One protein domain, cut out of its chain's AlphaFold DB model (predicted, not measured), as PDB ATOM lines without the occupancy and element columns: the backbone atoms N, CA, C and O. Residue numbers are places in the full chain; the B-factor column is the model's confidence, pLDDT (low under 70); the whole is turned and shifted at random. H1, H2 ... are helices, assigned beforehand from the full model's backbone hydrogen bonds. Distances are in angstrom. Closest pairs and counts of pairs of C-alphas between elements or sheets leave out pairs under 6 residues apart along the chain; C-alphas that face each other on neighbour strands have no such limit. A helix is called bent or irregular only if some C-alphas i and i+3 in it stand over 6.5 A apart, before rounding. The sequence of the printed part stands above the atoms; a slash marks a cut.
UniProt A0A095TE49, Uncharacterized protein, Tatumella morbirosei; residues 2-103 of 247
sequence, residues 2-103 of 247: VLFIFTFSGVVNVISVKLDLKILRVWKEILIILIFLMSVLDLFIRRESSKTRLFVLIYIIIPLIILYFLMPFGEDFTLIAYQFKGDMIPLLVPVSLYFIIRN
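What this domain is: This is residues 2 to 103 of the 247 residues of an uncharacterized protein of Tatumella morbirosei (UniProt A0A095TE49). What shape does the model have? The long helices H3 and H4 make a flat, loose V, and the bent helix H5 folds back from the far end of H4, its second arm H5b packed side by side with H3. The short helices H1 and H2 make a hook at the first end of H3, at the V's open side. What is it built of, and how large is it? The printed part has 102 residues with five named helices, H1 to H5 in chain order, and no named strand, and its class is all helix. It is loose, with a radius of gyration of the C-alphas of 16.0 A and spans of 47 by 39 by 18 A.

Where its parts are: Where do the first helices lie? H1 is residues 2 to 7, beginning at C-alpha 2 (42.094, -47.513, -57.109), and H2 is residues 9 to 18. Where are the long ones? H3, residues 27 to 45, is 26.4 A long from first to last C-alpha. H4, residues 51 to 70, is 27.3 A long and neither bent nor irregular, but only just: C-alphas 59 and 62 are 6.5 A apart. Is any helix bent? H5, residues 77 to 100, was assigned as one helix by its hydrogen bonds but is bent, with C-alphas 86 and 89 6.6 A apart. Its arms are H5a, residues 77 to 86, 14.2 A long, and H5b, residues 89 to 100, 17.1 A long and ending at C-alpha 100 (38.528, -51.889, -43.107).

How they stand to each other: How do H1 and H2 stand to the rest? H1 and H2 meet only through their link. H1 is close to H3 but not clearly touching, the closest C-alphas being those of Phe 6 and Lys 28, 7.3 A apart. H2 and H3 are near each other, with 5 pairs of C-alphas within 10 A. What does H3 touch? H3 and H5b touch at a shallow tilt of 30 degrees, the same way, with the closest C-alphas, those of Phe 36 and Ser 96, 5.1 A apart. How does H4 stand to H5b? They are close but not clearly touching, at a shallow tilt of 15 degrees, opposite ways, and the closest C-alphas are those of Arg 53 and Phe 99, 6.7 A apart. What do the backbone N and O atoms show? Every O i to N i+4 pair is within hydrogen-bond range in H2, H3 and H5a, against 14 of 16 in H4, 5 of 8 in H5b and 0 of 2 in H1, where 3 of 3 O i to N i+3 pairs are within range.

The domain as a whole: How far does it reach? The two C-alphas farthest apart are those of Lys 18 and Lys 51, 47.9 A. Is there a cut or a long link? The printed part has no cut, and no link is long. Where is confidence low? The mean pLDDT of the printed part is 77.3, and residues 2 to 7, 10, 47 to 50, 71 to 75 and 79 are under 70.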
ATOM      1  N   VAL A   2      41.459 -48.762 -57.587       47.38
ATOM      2  CA  VAL A   2      42.094 -47.513 -57.109       47.38
ATOM      3  C   VAL A   2      43.634 -47.538 -57.180       47.38
ATOM      4  O   VAL A   2      44.245 -46.612 -57.700       47.38
ATOM      5  N   LEU A   3      44.264 -48.637 -56.751       53.16
ATOM      6  CA  LEU A   3      45.726 -48.811 -56.801       53.16
ATOM      7  C   LEU A   3      46.330 -48.753 -58.214       53.16
ATOM      8  O   LEU A   3      47.462 -48.319 -58.377       53.16
ATOM      9  N   PHE A   4      45.557 -49.134 -59.233       53.94
ATOM     10  CA  PHE A   4      45.974 -49.076 -60.636       53.94
ATOM     11  C   PHE A   4      46.007 -47.637 -61.170       53.94
ATOM     12  O   PHE A   4      46.758 -47.327 -62.084       53.94
ATOM     13  N   ILE A   5      45.219 -46.733 -60.582       58.41
ATOM     14  CA  ILE A   5      45.196 -45.320 -60.979       58.41
ATOM     15  C   ILE A   5      46.491 -44.629 -60.519       58.41
ATOM     16  O   ILE A   5      47.032 -43.786 -61.232       58.41
ATOM     17  N   PHE A   6      47.063 -45.040 -59.379       63.03
ATOM     18  CA  PHE A   6      48.358 -44.521 -58.913       63.03
ATOM     19  C   PHE A   6      49.516 -44.866 -59.861       63.03
ATOM     20  O   PHE A   6      50.480 -44.099 -59.954       63.03
ATOM     21  N   THR A   7      49.396 -45.965 -60.610       63.62
ATOM     22  CA  THR A   7      50.359 -46.391 -61.634       63.62
ATOM     23  C   THR A   7      50.534 -45.350 -62.735       63.62
ATOM     24  O   THR A   7      51.648 -45.154 -63.208       63.62
ATOM     25  N   PHE A   8      49.465 -44.635 -63.095       71.44
ATOM     26  CA  PHE A   8      49.467 -43.582 -64.117       71.44
ATOM     27  C   PHE A   8      49.675 -42.182 -63.541       71.44
ATOM     28  O   PHE A   8      49.359 -41.184 -64.187       71.44
ATOM     29  N   SER A   9      50.195 -42.075 -62.320       74.12
ATOM     30  CA  SER A   9      50.323 -40.777 -61.665       74.12
ATOM     31  C   SER A   9      51.234 -39.789 -62.394       74.12
ATOM     32  O   SER A   9      50.957 -38.594 -62.343       74.12
ATOM     33  N   GLY A  10      52.258 -40.259 -63.115       67.75
ATOM     34  CA  GLY A  10      53.050 -39.422 -64.017       67.75
ATOM     35  C   GLY A  10      52.193 -38.866 -65.150       67.75
ATOM     36  O   GLY A  10      52.147 -37.658 -65.356       67.75
ATOM     37  N   VAL A  11      51.420 -39.725 -65.816       74.06
ATOM     38  CA  VAL A  11      50.534 -39.337 -66.928       74.06
ATOM     39  C   VAL A  11      49.476 -38.322 -66.483       74.06
ATOM     40  O   VAL A  11      49.312 -37.284 -67.123       74.06
ATOM     41  N   VAL A  12      48.803 -38.570 -65.355       75.69
ATOM     42  CA  VAL A  12      47.794 -37.648 -64.803       75.69
ATOM     43  C   VAL A  12      48.423 -36.300 -64.444       75.69
ATOM     44  O   VAL A  12      47.847 -35.253 -64.740       75.69
ATOM     45  N   ASN A  13      49.636 -36.302 -63.888       71.69
ATOM     46  CA  ASN A  13      50.352 -35.071 -63.575       71.69
ATOM     47  C   ASN A  13      50.744 -34.281 -64.838       71.69
ATOM     48  O   ASN A  13      50.586 -33.060 -64.841       71.69
ATOM     49  N   VAL A  14      51.177 -34.936 -65.926       72.50
ATOM     50  CA  VAL A  14      51.428 -34.256 -67.218       72.50
ATOM     51  C   VAL A  14      50.151 -33.579 -67.710       72.50
ATOM     52  O   VAL A  14      50.170 -32.399 -68.060       72.50
ATOM     53  N   ILE A  15      49.035 -34.313 -67.709       74.94
ATOM     54  CA  ILE A  15      47.734 -33.807 -68.162       74.94
ATOM     55  C   ILE A  15      47.300 -32.609 -67.309       74.94
ATOM     56  O   ILE A  15      46.875 -31.592 -67.853       74.94
ATOM     57  N   SER A  16      47.478 -32.679 -65.988       74.06
ATOM     58  CA  SER A  16      47.120 -31.590 -65.070       74.06
ATOM     59  C   SER A  16      47.874 -30.285 -65.344       74.06
ATOM     60  O   SER A  16      47.335 -29.205 -65.114       74.06
ATOM     61  N   VAL A  17      49.115 -30.362 -65.838       71.31
ATOM     62  CA  VAL A  17      49.898 -29.177 -66.205       71.31
ATOM     63  C   VAL A  17      49.509 -28.666 -67.581       71.31
ATOM     64  O   VAL A  17      49.362 -27.458 -67.736       71.31
ATOM     65  N   LYS A  18      49.271 -29.556 -68.554       73.06
ATOM     66  CA  LYS A  18      48.796 -29.154 -69.887       73.06
ATOM     67  C   LYS A  18      47.424 -28.467 -69.838       73.06
ATOM     68  O   LYS A  18      47.190 -27.555 -70.617       73.06
ATOM     69  N   LEU A  19      46.547 -28.886 -68.922       79.12
ATOM     70  CA  LEU A  19      45.199 -28.327 -68.743       79.12
ATOM     71  C   LEU A  19      45.104 -27.246 -67.645       79.12
ATOM     72  O   LEU A  19      44.013 -26.760 -67.375       79.12
ATOM     73  N   ASP A  20      46.214 -26.914 -66.976       74.12
ATOM     74  CA  ASP A  20      46.287 -26.032 -65.795       74.12
ATOM     75  C   ASP A  20      45.269 -26.340 -64.668       74.12
ATOM     76  O   ASP A  20      44.794 -25.476 -63.930       74.12
ATOM     77  N   LEU A  21      44.952 -27.622 -64.483       77.56
ATOM     78  CA  LEU A  21      44.011 -28.088 -63.467       77.56
ATOM     79  C   LEU A  21      44.741 -28.381 -62.152       77.56
ATOM     80  O   LEU A  21      45.262 -29.478 -61.938       77.56
ATOM     81  N   LYS A  22      44.736 -27.412 -61.228       77.00
ATOM     82  CA  LYS A  22      45.389 -27.533 -59.907       77.00
ATOM     83  C   LYS A  22      44.865 -28.713 -59.076       77.00
ATOM     84  O   LYS A  22      45.657 -29.395 -58.435       77.00
ATOM     85  N   ILE A  23      43.562 -29.005 -59.132       76.94
ATOM     86  CA  ILE A  23      42.934 -30.124 -58.399       76.94
ATOM     87  C   ILE A  23      43.513 -31.476 -58.845       76.94
ATOM     88  O   ILE A  23      43.815 -32.332 -58.016       76.94
ATOM     89  N   LEU A  24      43.763 -31.641 -60.148       76.69
ATOM     90  CA  LEU A  24      44.370 -32.854 -60.703       76.69
ATOM     91  C   LEU A  24      45.846 -33.030 -60.323       76.69
ATOM     92  O   LEU A  24      46.415 -34.059 -60.659       76.69
ATOM     93  N   ARG A  25      46.484 -32.085 -59.621       72.50
ATOM     94  CA  ARG A  25      47.839 -32.272 -59.065       72.50
ATOM     95  C   ARG A  25      47.826 -32.904 -57.674       72.50
ATOM     96  O   ARG A  25      48.845 -33.443 -57.249       72.50
ATOM     97  N   VAL A  26      46.688 -32.826 -56.979       76.38
ATOM     98  CA  VAL A  26      46.506 -33.270 -55.583       76.38
ATOM     99  C   VAL A  26      45.462 -34.393 -55.459       76.38
ATOM    100  O   VAL A  26      44.984 -34.724 -54.377       76.38
ATOM    101  N   TRP A  27      45.067 -34.983 -56.590       80.31
ATOM    102  CA  TRP A  27      44.002 -35.987 -56.656       80.31
ATOM    103  C   TRP A  27      44.305 -37.247 -55.834       80.31
ATOM    104  O   TRP A  27      43.388 -37.852 -55.284       80.31
ATOM    105  N   LYS A  28      45.583 -37.640 -55.744       78.94
ATOM    106  CA  LYS A  28      46.040 -38.823 -54.998       78.94
ATOM    107  C   LYS A  28      45.782 -38.642 -53.512       78.94
ATOM    108  O   LYS A  28      45.241 -39.522 -52.853       78.94
ATOM    109  N   GLU A  29      46.157 -37.475 -53.023       83.06
ATOM    110  CA  GLU A  29      46.026 -37.043 -51.647       83.06
ATOM    111  C   GLU A  29      44.550 -36.948 -51.261       83.06
ATOM    112  O   GLU A  29      44.141 -37.546 -50.269       83.06
ATOM    113  N   ILE A  30      43.735 -36.294 -52.098       84.38
ATOM    114  CA  ILE A  30      42.279 -36.204 -51.911       84.38
ATOM    115  C   ILE A  30      41.668 -37.604 -51.820       84.38
ATOM    116  O   ILE A  30      40.881 -37.884 -50.919       84.38
ATOM    117  N   LEU A  31      42.053 -38.505 -52.723       85.31
ATOM    118  CA  LEU A  31      41.522 -39.860 -52.751       85.31
ATOM    119  C   LEU A  31      41.916 -40.668 -51.503       85.31
ATOM    120  O   LEU A  31      41.080 -41.392 -50.964       85.31
ATOM    121  N   ILE A  32      43.154 -40.536 -51.018       86.44
ATOM    122  CA  ILE A  32      43.604 -41.197 -49.782       86.44
ATOM    123  C   ILE A  32      42.831 -40.664 -48.574       86.44
ATOM    124  O   ILE A  32      42.345 -41.454 -47.765       86.44
ATOM    125  N   ILE A  33      42.664 -39.342 -48.477       87.50
ATOM    126  CA  ILE A  33      41.898 -38.704 -47.400       87.50
ATOM    127  C   ILE A  33      40.441 -39.179 -47.429       87.50
ATOM    128  O   ILE A  33      39.900 -39.542 -46.387       87.50
ATOM    129  N   LEU A  34      39.813 -39.249 -48.606       88.19
ATOM    130  CA  LEU A  34      38.443 -39.750 -48.748       88.19
ATOM    131  C   LEU A  34      38.312 -41.215 -48.314       88.19
ATOM    132  O   LEU A  34      37.381 -41.544 -47.583       88.19
ATOM    133  N   ILE A  35      39.248 -42.084 -48.711       88.38
ATOM    134  CA  ILE A  35      39.268 -43.487 -48.265       88.38
ATOM    135  C   ILE A  35      39.406 -43.567 -46.745       88.38
ATOM    136  O   ILE A  35      38.689 -44.340 -46.107       88.38
ATOM    137  N   PHE A  36      40.284 -42.755 -46.159       89.69
ATOM    138  CA  PHE A  36      40.459 -42.700 -44.714       89.69
ATOM    139  C   PHE A  36      39.177 -42.257 -44.007       89.69
ATOM    140  O   PHE A  36      38.706 -42.962 -43.114       89.69
ATOM    141  N   LEU A  37      38.548 -41.167 -44.449       89.25
ATOM    142  CA  LEU A  37      37.283 -40.690 -43.882       89.25
ATOM    143  C   LEU A  37      36.179 -41.746 -43.992       89.25
ATOM    144  O   LEU A  37      35.487 -42.005 -43.011       89.25
ATOM    145  N   MET A  38      36.050 -42.415 -45.141       89.31
ATOM    146  CA  MET A  38      35.098 -43.517 -45.310       89.31
ATOM    147  C   MET A  38      35.397 -44.688 -44.363       89.31
ATOM    148  O   MET A  38      34.467 -45.259 -43.801       89.31
ATOM    149  N   SER A  39      36.672 -45.025 -44.141       88.81
ATOM    150  CA  SER A  39      37.066 -46.097 -43.218       88.81
ATOM    151  C   SER A  39      36.744 -45.767 -41.757       88.81
ATOM    152  O   SER A  39      36.307 -46.637 -41.004       88.81
ATOM    153  N   VAL A  40      36.894 -44.497 -41.368       88.19
ATOM    154  CA  VAL A  40      36.514 -43.999 -40.044       88.19
ATOM    155  C   VAL A  40      34.993 -43.992 -39.892       88.19
ATOM    156  O   VAL A  40      34.481 -44.429 -38.865       88.19
ATOM    157  N   LEU A  41      34.246 -43.560 -40.911       87.44
ATOM    158  CA  LEU A  41      32.782 -43.613 -40.889       87.44
ATOM    159  C   LEU A  41      32.269 -45.054 -40.764       87.44
ATOM    160  O   LEU A  41      31.398 -45.312 -39.935       87.44
ATOM    161  N   ASP A  42      32.833 -46.003 -41.516       84.81
ATOM    162  CA  ASP A  42      32.463 -47.425 -41.427       84.81
ATOM    163  C   ASP A  42      32.713 -48.000 -40.022       84.81
ATOM    164  O   ASP A  42      31.887 -48.757 -39.500       84.81
ATOM    165  N   LEU A  43      33.802 -47.569 -39.368       85.00
ATOM    166  CA  LEU A  43      34.118 -47.926 -37.984       85.00
ATOM    167  C   LEU A  43      32.994 -47.516 -37.015       85.00
ATOM    168  O   LEU A  43      32.640 -48.297 -36.130       85.00
ATOM    169  N   PHE A  44      32.428 -46.315 -37.175       82.25
ATOM    170  CA  PHE A  44      31.364 -45.805 -36.302       82.25
ATOM    171  C   PHE A  44      29.976 -46.355 -36.654       82.25
ATOM    172  O   PHE A  44      29.207 -46.688 -35.751       82.25
ATOM    173  N   ILE A  45      29.652 -46.494 -37.945       82.19
ATOM    174  CA  ILE A  45      28.334 -46.955 -38.412       82.19
ATOM    175  C   ILE A  45      28.064 -48.393 -37.968       82.19
ATOM    176  O   ILE A  45      26.969 -48.708 -37.506       82.19
ATOM    177  N   ARG A  46      29.061 -49.278 -38.074       71.38
ATOM    178  CA  ARG A  46      28.857 -50.712 -37.831       71.38
ATOM    179  C   ARG A  46      28.860 -51.116 -36.357       71.38
ATOM    180  O   ARG A  46      28.621 -52.284 -36.090       71.38
ATOM    181  N   ARG A  47      29.131 -50.201 -35.411       62.62
ATOM    182  CA  ARG A  47      29.150 -50.391 -33.933       62.62
ATOM    183  C   ARG A  47      29.980 -51.564 -33.365       62.62
ATOM    184  O   ARG A  47      30.138 -51.652 -32.155       62.62
ATOM    185  N   GLU A  48      30.582 -52.407 -34.196       59.16
ATOM    186  CA  GLU A  48      31.507 -53.493 -33.840       59.16
ATOM    187  C   GLU A  48      32.969 -53.014 -33.794       59.16
ATOM    188  O   GLU A  48      33.896 -53.700 -34.237       59.16
ATOM    189  N   SER A  49      33.204 -51.785 -33.346       61.72
ATOM    190  CA  SER A  49      34.554 -51.240 -33.311       61.72
ATOM    191  C   SER A  49      35.342 -51.889 -32.173       61.72
ATOM    192  O   SER A  49      34.998 -51.790 -30.995       61.72
ATOM    193  N   SER A  50      36.431 -52.583 -32.520       69.50
ATOM    194  CA  SER A  50      37.344 -53.092 -31.500       69.50
ATOM    195  C   SER A  50      37.947 -51.910 -30.738       69.50
ATOM    196  O   SER A  50      38.358 -50.911 -31.339       69.50
ATOM    197  N   LYS A  51      38.028 -52.022 -29.404       78.19
ATOM    198  CA  LYS A  51      38.642 -50.995 -28.539       78.19
ATOM    199  C   LYS A  51      40.039 -50.597 -29.038       78.19
ATOM    200  O   LYS A  51      40.406 -49.430 -28.973       78.19
ATOM    201  N   THR A  52      40.770 -51.546 -29.622       80.62
ATOM    202  CA  THR A  52      42.086 -51.344 -30.239       80.62
ATOM    203  C   THR A  52      42.057 -50.385 -31.434       80.62
ATOM    204  O   THR A  52      42.923 -49.524 -31.539       80.62
ATOM    205  N   ARG A  53      41.066 -50.471 -32.330       83.19
ATOM    206  CA  ARG A  53      40.976 -49.562 -33.489       83.19
ATOM    207  C   ARG A  53      40.613 -48.142 -33.085       83.19
ATOM    208  O   ARG A  53      41.207 -47.198 -33.597       83.19
ATOM    209  N   LEU A  54      39.684 -48.002 -32.141       83.44
ATOM    210  CA  LEU A  54      39.368 -46.704 -31.544       83.44
ATOM    211  C   LEU A  54      40.591 -46.114 -30.838       83.44
ATOM    212  O   LEU A  54      40.854 -44.923 -30.980       83.44
ATOM    213  N   PHE A  55      41.374 -46.948 -30.147       85.81
ATOM    214  CA  PHE A  55      42.618 -46.514 -29.525       85.81
ATOM    215  C   PHE A  55      43.617 -45.973 -30.558       85.81
ATOM    216  O   PHE A  55      44.126 -44.870 -30.389       85.81
ATOM    217  N   VAL A  56      43.851 -46.699 -31.657       83.19
ATOM    218  CA  VAL A  56      44.741 -46.245 -32.741       83.19
ATOM    219  C   VAL A  56      44.262 -44.913 -33.328       83.19
ATOM    220  O   VAL A  56      45.065 -44.004 -33.516       83.19
ATOM    221  N   LEU A  57      42.960 -44.754 -33.575       85.56
ATOM    222  CA  LEU A  57      42.414 -43.500 -34.102       85.56
ATOM    223  C   LEU A  57      42.630 -42.322 -33.135       85.56
ATOM    224  O   LEU A  57      43.141 -41.280 -33.541       85.56
ATOM    225  N   ILE A  58      42.242 -42.495 -31.867       85.50
ATOM    226  CA  ILE A  58      42.165 -41.411 -30.875       85.50
ATOM    227  C   ILE A  58      43.527 -41.070 -30.275       85.50
ATOM    228  O   ILE A  58      43.796 -39.898 -30.042       85.50
ATOM    229  N   TYR A  59      44.379 -42.061 -30.021       84.88
ATOM    230  CA  TYR A  59      45.633 -41.860 -29.289       84.88
ATOM    231  C   TYR A  59      46.876 -41.868 -30.174       84.88
ATOM    232  O   TYR A  59      47.934 -41.451 -29.715       84.88
ATOM    233  N   ILE A  60      46.770 -42.311 -31.431       83.75
ATOM    234  CA  ILE A  60      47.894 -42.276 -32.374       83.75
ATOM    235  C   ILE A  60      47.601 -41.278 -33.485       83.75
ATOM    236  O   ILE A  60      48.308 -40.288 -33.614       83.75
ATOM    237  N   ILE A  61      46.542 -41.485 -34.267       86.25
ATOM    238  CA  ILE A  61      46.346 -40.723 -35.507       86.25
ATOM    239  C   ILE A  61      45.947 -39.271 -35.251       86.25
ATOM    240  O   ILE A  61      46.584 -38.369 -35.789       86.25
ATOM    241  N   ILE A  62      44.935 -39.027 -34.416       85.25
ATOM    242  CA  ILE A  62      44.485 -37.660 -34.111       85.25
ATOM    243  C   ILE A  62      45.609 -36.819 -33.473       85.25
ATOM    244  O   ILE A  62      45.870 -35.728 -33.982       85.25
ATOM    245  N   PRO A  63      46.331 -37.293 -32.436       83.88
ATOM    246  CA  PRO A  63      47.412 -36.527 -31.827       83.88
ATOM    247  C   PRO A  63      48.547 -36.244 -32.802       83.88
ATOM    248  O   PRO A  63      49.097 -35.153 -32.782       83.88
ATOM    249  N   LEU A  64      48.872 -37.187 -33.688       82.75
ATOM    250  CA  LEU A  64      49.955 -37.020 -34.653       82.75
ATOM    251  C   LEU A  64      49.593 -35.977 -35.725       82.75
ATOM    252  O   LEU A  64      50.429 -35.144 -36.065       82.75
ATOM    253  N   ILE A  65      48.328 -35.934 -36.161       81.94
ATOM    254  CA  ILE A  65      47.807 -34.853 -37.013       81.94
ATOM    255  C   ILE A  65      47.865 -33.507 -36.276       81.94
ATOM    256  O   ILE A  65      48.342 -32.525 -36.840       81.94
ATOM    257  N   ILE A  66      47.417 -33.454 -35.017       82.44
ATOM    258  CA  ILE A  66      47.432 -32.227 -34.204       82.44
ATOM    259  C   ILE A  66      48.865 -31.715 -34.014       82.44
ATOM    260  O   ILE A  66      49.122 -30.541 -34.253       82.44
ATOM    261  N   LEU A  67      49.807 -32.588 -33.643       79.25
ATOM    262  CA  LEU A  67      51.224 -32.242 -33.499       79.25
ATOM    263  C   LEU A  67      51.790 -31.661 -34.796       79.25
ATOM    264  O   LEU A  67      52.530 -30.685 -34.748       79.25
ATOM    265  N   TYR A  68      51.390 -32.198 -35.948       76.31
ATOM    266  CA  TYR A  68      51.801 -31.669 -37.246       76.31
ATOM    267  C   TYR A  68      51.335 -30.230 -37.490       76.31
ATOM    268  O   TYR A  68      52.087 -29.416 -38.016       76.31
ATOM    269  N   PHE A  69      50.110 -29.900 -37.072       73.81
ATOM    270  CA  PHE A  69      49.564 -28.544 -37.177       73.81
ATOM    271  C   PHE A  69      50.045 -27.593 -36.073       73.81
ATOM    272  O   PHE A  69      49.912 -26.384 -36.237       73.81
ATOM    273  N   LEU A  70      50.606 -28.113 -34.976       75.62
ATOM    274  CA  LEU A  70      51.201 -27.327 -33.887       75.62
ATOM    275  C   LEU A  70      52.714 -27.107 -34.043       75.62
ATOM    276  O   LEU A  70      53.254 -26.197 -33.424       75.62
ATOM    277  N   MET A  71      53.395 -27.887 -34.886       69.94
ATOM    278  CA  MET A  71      54.801 -27.671 -35.248       69.94
ATOM    279  C   MET A  71      55.150 -26.338 -35.959       69.94
ATOM    280  O   MET A  71      56.326 -25.983 -35.896       69.94
ATOM    281  N   PRO A  72      54.234 -25.545 -36.569       66.75
ATOM    282  CA  PRO A  72      54.563 -24.234 -37.134       66.75
ATOM    283  C   PRO A  72      54.836 -23.161 -36.061       66.75
ATOM    284  O   PRO A  72      54.150 -22.145 -35.987       66.75
ATOM    285  N   PHE A  73      55.865 -23.325 -35.237       56.22
ATOM    286  CA  PHE A  73      56.428 -22.209 -34.476       56.22
ATOM    287  C   PHE A  73      57.587 -21.602 -35.273       56.22
ATOM    288  O   PHE A  73      58.753 -21.861 -34.996       56.22
ATOM    289  N   GLY A  74      57.249 -20.794 -36.285       60.31
ATOM    290  CA  GLY A  74      58.207 -19.937 -37.000       60.31
ATOM    291  C   GLY A  74      58.665 -20.394 -38.393       60.31
ATOM    292  O   GLY A  74      59.447 -19.676 -39.008       60.31
ATOM    293  N   GLU A  75      58.178 -21.523 -38.917       64.62
ATOM    294  CA  GLU A  75      58.468 -21.974 -40.293       64.62
ATOM    295  C   GLU A  75      57.368 -21.604 -41.308       64.62
ATOM    296  O   GLU A  75      56.208 -21.391 -40.949       64.62
ATOM    297  N   ASP A  76      57.732 -21.548 -42.599       75.06
ATOM    298  CA  ASP A  76      56.796 -21.332 -43.710       75.06
ATOM    299  C   ASP A  76      55.778 -22.484 -43.772       75.06
ATOM    300  O   ASP A  76      56.129 -23.651 -43.972       75.06
ATOM    301  N   PHE A  77      54.495 -22.142 -43.646       70.75
ATOM    302  CA  PHE A  77      53.370 -23.077 -43.715       70.75
ATOM    303  C   PHE A  77      53.400 -23.952 -44.983       70.75
ATOM    304  O   PHE A  77      52.931 -25.093 -44.977       70.75
ATOM    305  N   THR A  78      53.998 -23.452 -46.065       71.81
ATOM    306  CA  THR A  78      54.192 -24.178 -47.326       71.81
ATOM    307  C   THR A  78      55.083 -25.408 -47.156       71.81
ATOM    308  O   THR A  78      54.806 -26.464 -47.731       71.81
ATOM    309  N   LEU A  79      56.142 -25.295 -46.353       68.81
ATOM    310  CA  LEU A  79      57.104 -26.370 -46.127       68.81
ATOM    311  C   LEU A  79      56.491 -27.470 -45.254       68.81
ATOM    312  O   LEU A  79      56.606 -28.651 -45.575       68.81
ATOM    313  N   ILE A  80      55.721 -27.081 -44.240       73.25
ATOM    314  CA  ILE A  80      54.977 -28.008 -43.379       73.25
ATOM    315  C   ILE A  80      53.889 -28.734 -44.171       73.25
ATOM    316  O   ILE A  80      53.762 -29.951 -44.072       73.25
ATOM    317  N   ALA A  81      53.143 -28.032 -45.028       71.19
ATOM    318  CA  ALA A  81      52.166 -28.669 -45.910       71.19
ATOM    319  C   ALA A  81      52.826 -29.679 -46.872       71.19
ATOM    320  O   ALA A  81      52.242 -30.723 -47.180       71.19
ATOM    321  N   TYR A  82      54.051 -29.399 -47.327       72.50
ATOM    322  CA  TYR A  82      54.824 -30.318 -48.160       72.50
ATOM    323  C   TYR A  82      55.269 -31.568 -47.393       72.50
ATOM    324  O   TYR A  82      55.113 -32.680 -47.901       72.50
ATOM    325  N   GLN A  83      55.768 -31.413 -46.167       72.69
ATOM    326  CA  GLN A  83      56.136 -32.552 -45.327       72.69
ATOM    327  C   GLN A  83      54.890 -33.366 -44.928       72.69
ATOM    328  O   GLN A  83      54.894 -34.588 -45.050       72.69
ATOM    329  N   PHE A  84      53.770 -32.713 -44.584       76.25
ATOM    330  CA  PHE A  84      52.505 -33.389 -44.261       76.25
ATOM    331  C   PHE A  84      52.051 -34.267 -45.428       76.25
ATOM    332  O   PHE A  84      51.659 -35.423 -45.260       76.25
ATOM    333  N   LYS A  85      52.153 -33.727 -46.645       76.50
ATOM    334  CA  LYS A  85      51.887 -34.461 -47.879       76.50
ATOM    335  C   LYS A  85      52.818 -35.668 -48.054       76.50
ATOM    336  O   LYS A  85      52.359 -36.703 -48.534       76.50
ATOM    337  N   GLY A  86      54.094 -35.531 -47.698       71.94
ATOM    338  CA  GLY A  86      55.109 -36.579 -47.811       71.94
ATOM    339  C   GLY A  86      54.983 -37.696 -46.774       71.94
ATOM    340  O   GLY A  86      55.179 -38.856 -47.125       71.94
ATOM    341  N   ASP A  87      54.594 -37.366 -45.543       75.44
ATOM    342  CA  ASP A  87      54.681 -38.290 -44.406       75.44
ATOM    343  C   ASP A  87      53.305 -38.750 -43.915       75.44
ATOM    344  O   ASP A  87      53.057 -39.946 -43.737       75.44
ATOM    345  N   MET A  88      52.377 -37.810 -43.714       80.25
ATOM    346  CA  MET A  88      51.081 -38.095 -43.088       80.25
ATOM    347  C   MET A  88      50.116 -38.756 -44.047       80.25
ATOM    348  O   MET A  88      49.463 -39.737 -43.698       80.25
ATOM    349  N   ILE A  89      50.036 -38.258 -45.278       80.62
ATOM    350  CA  ILE A  89      49.095 -38.799 -46.259       80.62
ATOM    351  C   ILE A  89      49.402 -40.274 -46.568       80.62
ATOM    352  O   ILE A  89      48.470 -41.081 -46.526       80.62
ATOM    353  N   PRO A  90      50.663 -40.697 -46.795       80.31
ATOM    354  CA  PRO A  90      50.968 -42.117 -46.943       80.31
ATOM    355  C   PRO A  90      50.624 -42.955 -45.709       80.31
ATOM    356  O   PRO A  90      50.164 -44.084 -45.878       80.31
ATOM    357  N   LEU A  91      50.777 -42.415 -44.491       82.19
ATOM    358  CA  LEU A  91      50.425 -43.100 -43.241       82.19
ATOM    359  C   LEU A  91      48.922 -43.400 -43.132       82.19
ATOM    360  O   LEU A  91      48.535 -44.419 -42.557       82.19
ATOM    361  N   LEU A  92      48.060 -42.571 -43.725       86.44
ATOM    362  CA  LEU A  92      46.613 -42.808 -43.714       86.44
ATOM    363  C   LEU A  92      46.217 -44.086 -44.464       86.44
ATOM    364  O   LEU A  92      45.201 -44.695 -44.131       86.44
ATOM    365  N   VAL A  93      47.006 -44.542 -45.443       84.38
ATOM    366  CA  VAL A  93      46.708 -45.754 -46.225       84.38
ATOM    367  C   VAL A  93      46.717 -47.028 -45.365       84.38
ATOM    368  O   VAL A  93      45.681 -47.695 -45.316       84.38
ATOM    369  N   PRO A  94      47.813 -47.404 -44.670       84.75
ATOM    370  CA  PRO A  94      47.822 -48.597 -43.824       84.75
ATOM    371  C   PRO A  94      46.816 -48.507 -42.671       84.75
ATOM    372  O   PRO A  94      46.216 -49.519 -42.316       84.75
ATOM    373  N   VAL A  95      46.564 -47.309 -42.137       86.25
ATOM    374  CA  VAL A  95      45.541 -47.087 -41.102       86.25
ATOM    375  C   VAL A  95      44.140 -47.371 -41.644       86.25
ATOM    376  O   VAL A  95      43.372 -48.098 -41.017       86.25
ATOM    377  N   SER A  96      43.827 -46.868 -42.839       87.12
ATOM    378  CA  SER A  96      42.546 -47.138 -43.504       87.12
ATOM    379  C   SER A  96      42.352 -48.634 -43.745       87.12
ATOM    380  O   SER A  96      41.276 -49.174 -43.492       87.12
ATOM    381  N   LEU A  97      43.406 -49.334 -44.186       87.25
ATOM    382  CA  LEU A  97      43.375 -50.788 -44.365       87.25
ATOM    383  C   LEU A  97      43.150 -51.518 -43.037       87.25
ATOM    384  O   LEU A  97      42.354 -52.450 -42.999       87.25
ATOM    385  N   TYR A  98      43.786 -51.074 -41.951       86.75
ATOM    386  CA  TYR A  98      43.594 -51.642 -40.615       86.75
ATOM    387  C   TYR A  98      42.170 -51.455 -40.071       86.75
ATOM    388  O   TYR A  98      41.669 -52.304 -39.330       86.75
ATOM    389  N   PHE A  99      41.494 -50.365 -40.440       86.12
ATOM    390  CA  PHE A  99      40.099 -50.141 -40.056       86.12
ATOM    391  C   PHE A  99      39.114 -50.970 -40.881       86.12
ATOM    392  O   PHE A  99      38.150 -51.492 -40.314       86.12
ATOM    393  N   ILE A 100      39.382 -51.137 -42.179       85.56
ATOM    394  CA  ILE A 100      38.528 -51.889 -43.107       85.56
ATOM    395  C   ILE A 100      38.682 -53.404 -42.910       85.56
ATOM    396  O   ILE A 100      37.681 -54.111 -42.812       85.56
ATOM    397  N   ILE A 101      39.917 -53.912 -42.861       84.75
ATOM    398  CA  ILE A 101      40.209 -55.350 -42.862       84.75
ATOM    399  C   ILE A 101      40.160 -55.886 -41.434       84.75
ATOM    400  O   ILE A 101      40.891 -55.420 -40.555       84.75
ATOM    401  N   ARG A 102      39.304 -56.884 -41.186       79.06
ATOM    402  CA  ARG A 102      39.027 -57.345 -39.819       79.06
ATOM    403  C   ARG A 102      39.627 -58.683 -39.464       79.06
ATOM    404  O   ARG A 102      40.024 -58.863 -38.317       79.06
ATOM    405  N   ASN A 103      39.722 -59.567 -40.444       83.25
ATOM    406  CA  ASN A 103      40.108 -60.951 -40.228       83.25
ATOM    407  C   ASN A 103      41.393 -61.290 -40.983       83.25
ATOM    408  O   ASN A 103      41.679 -60.725 -42.039       83.25
TER     409      ASN A 103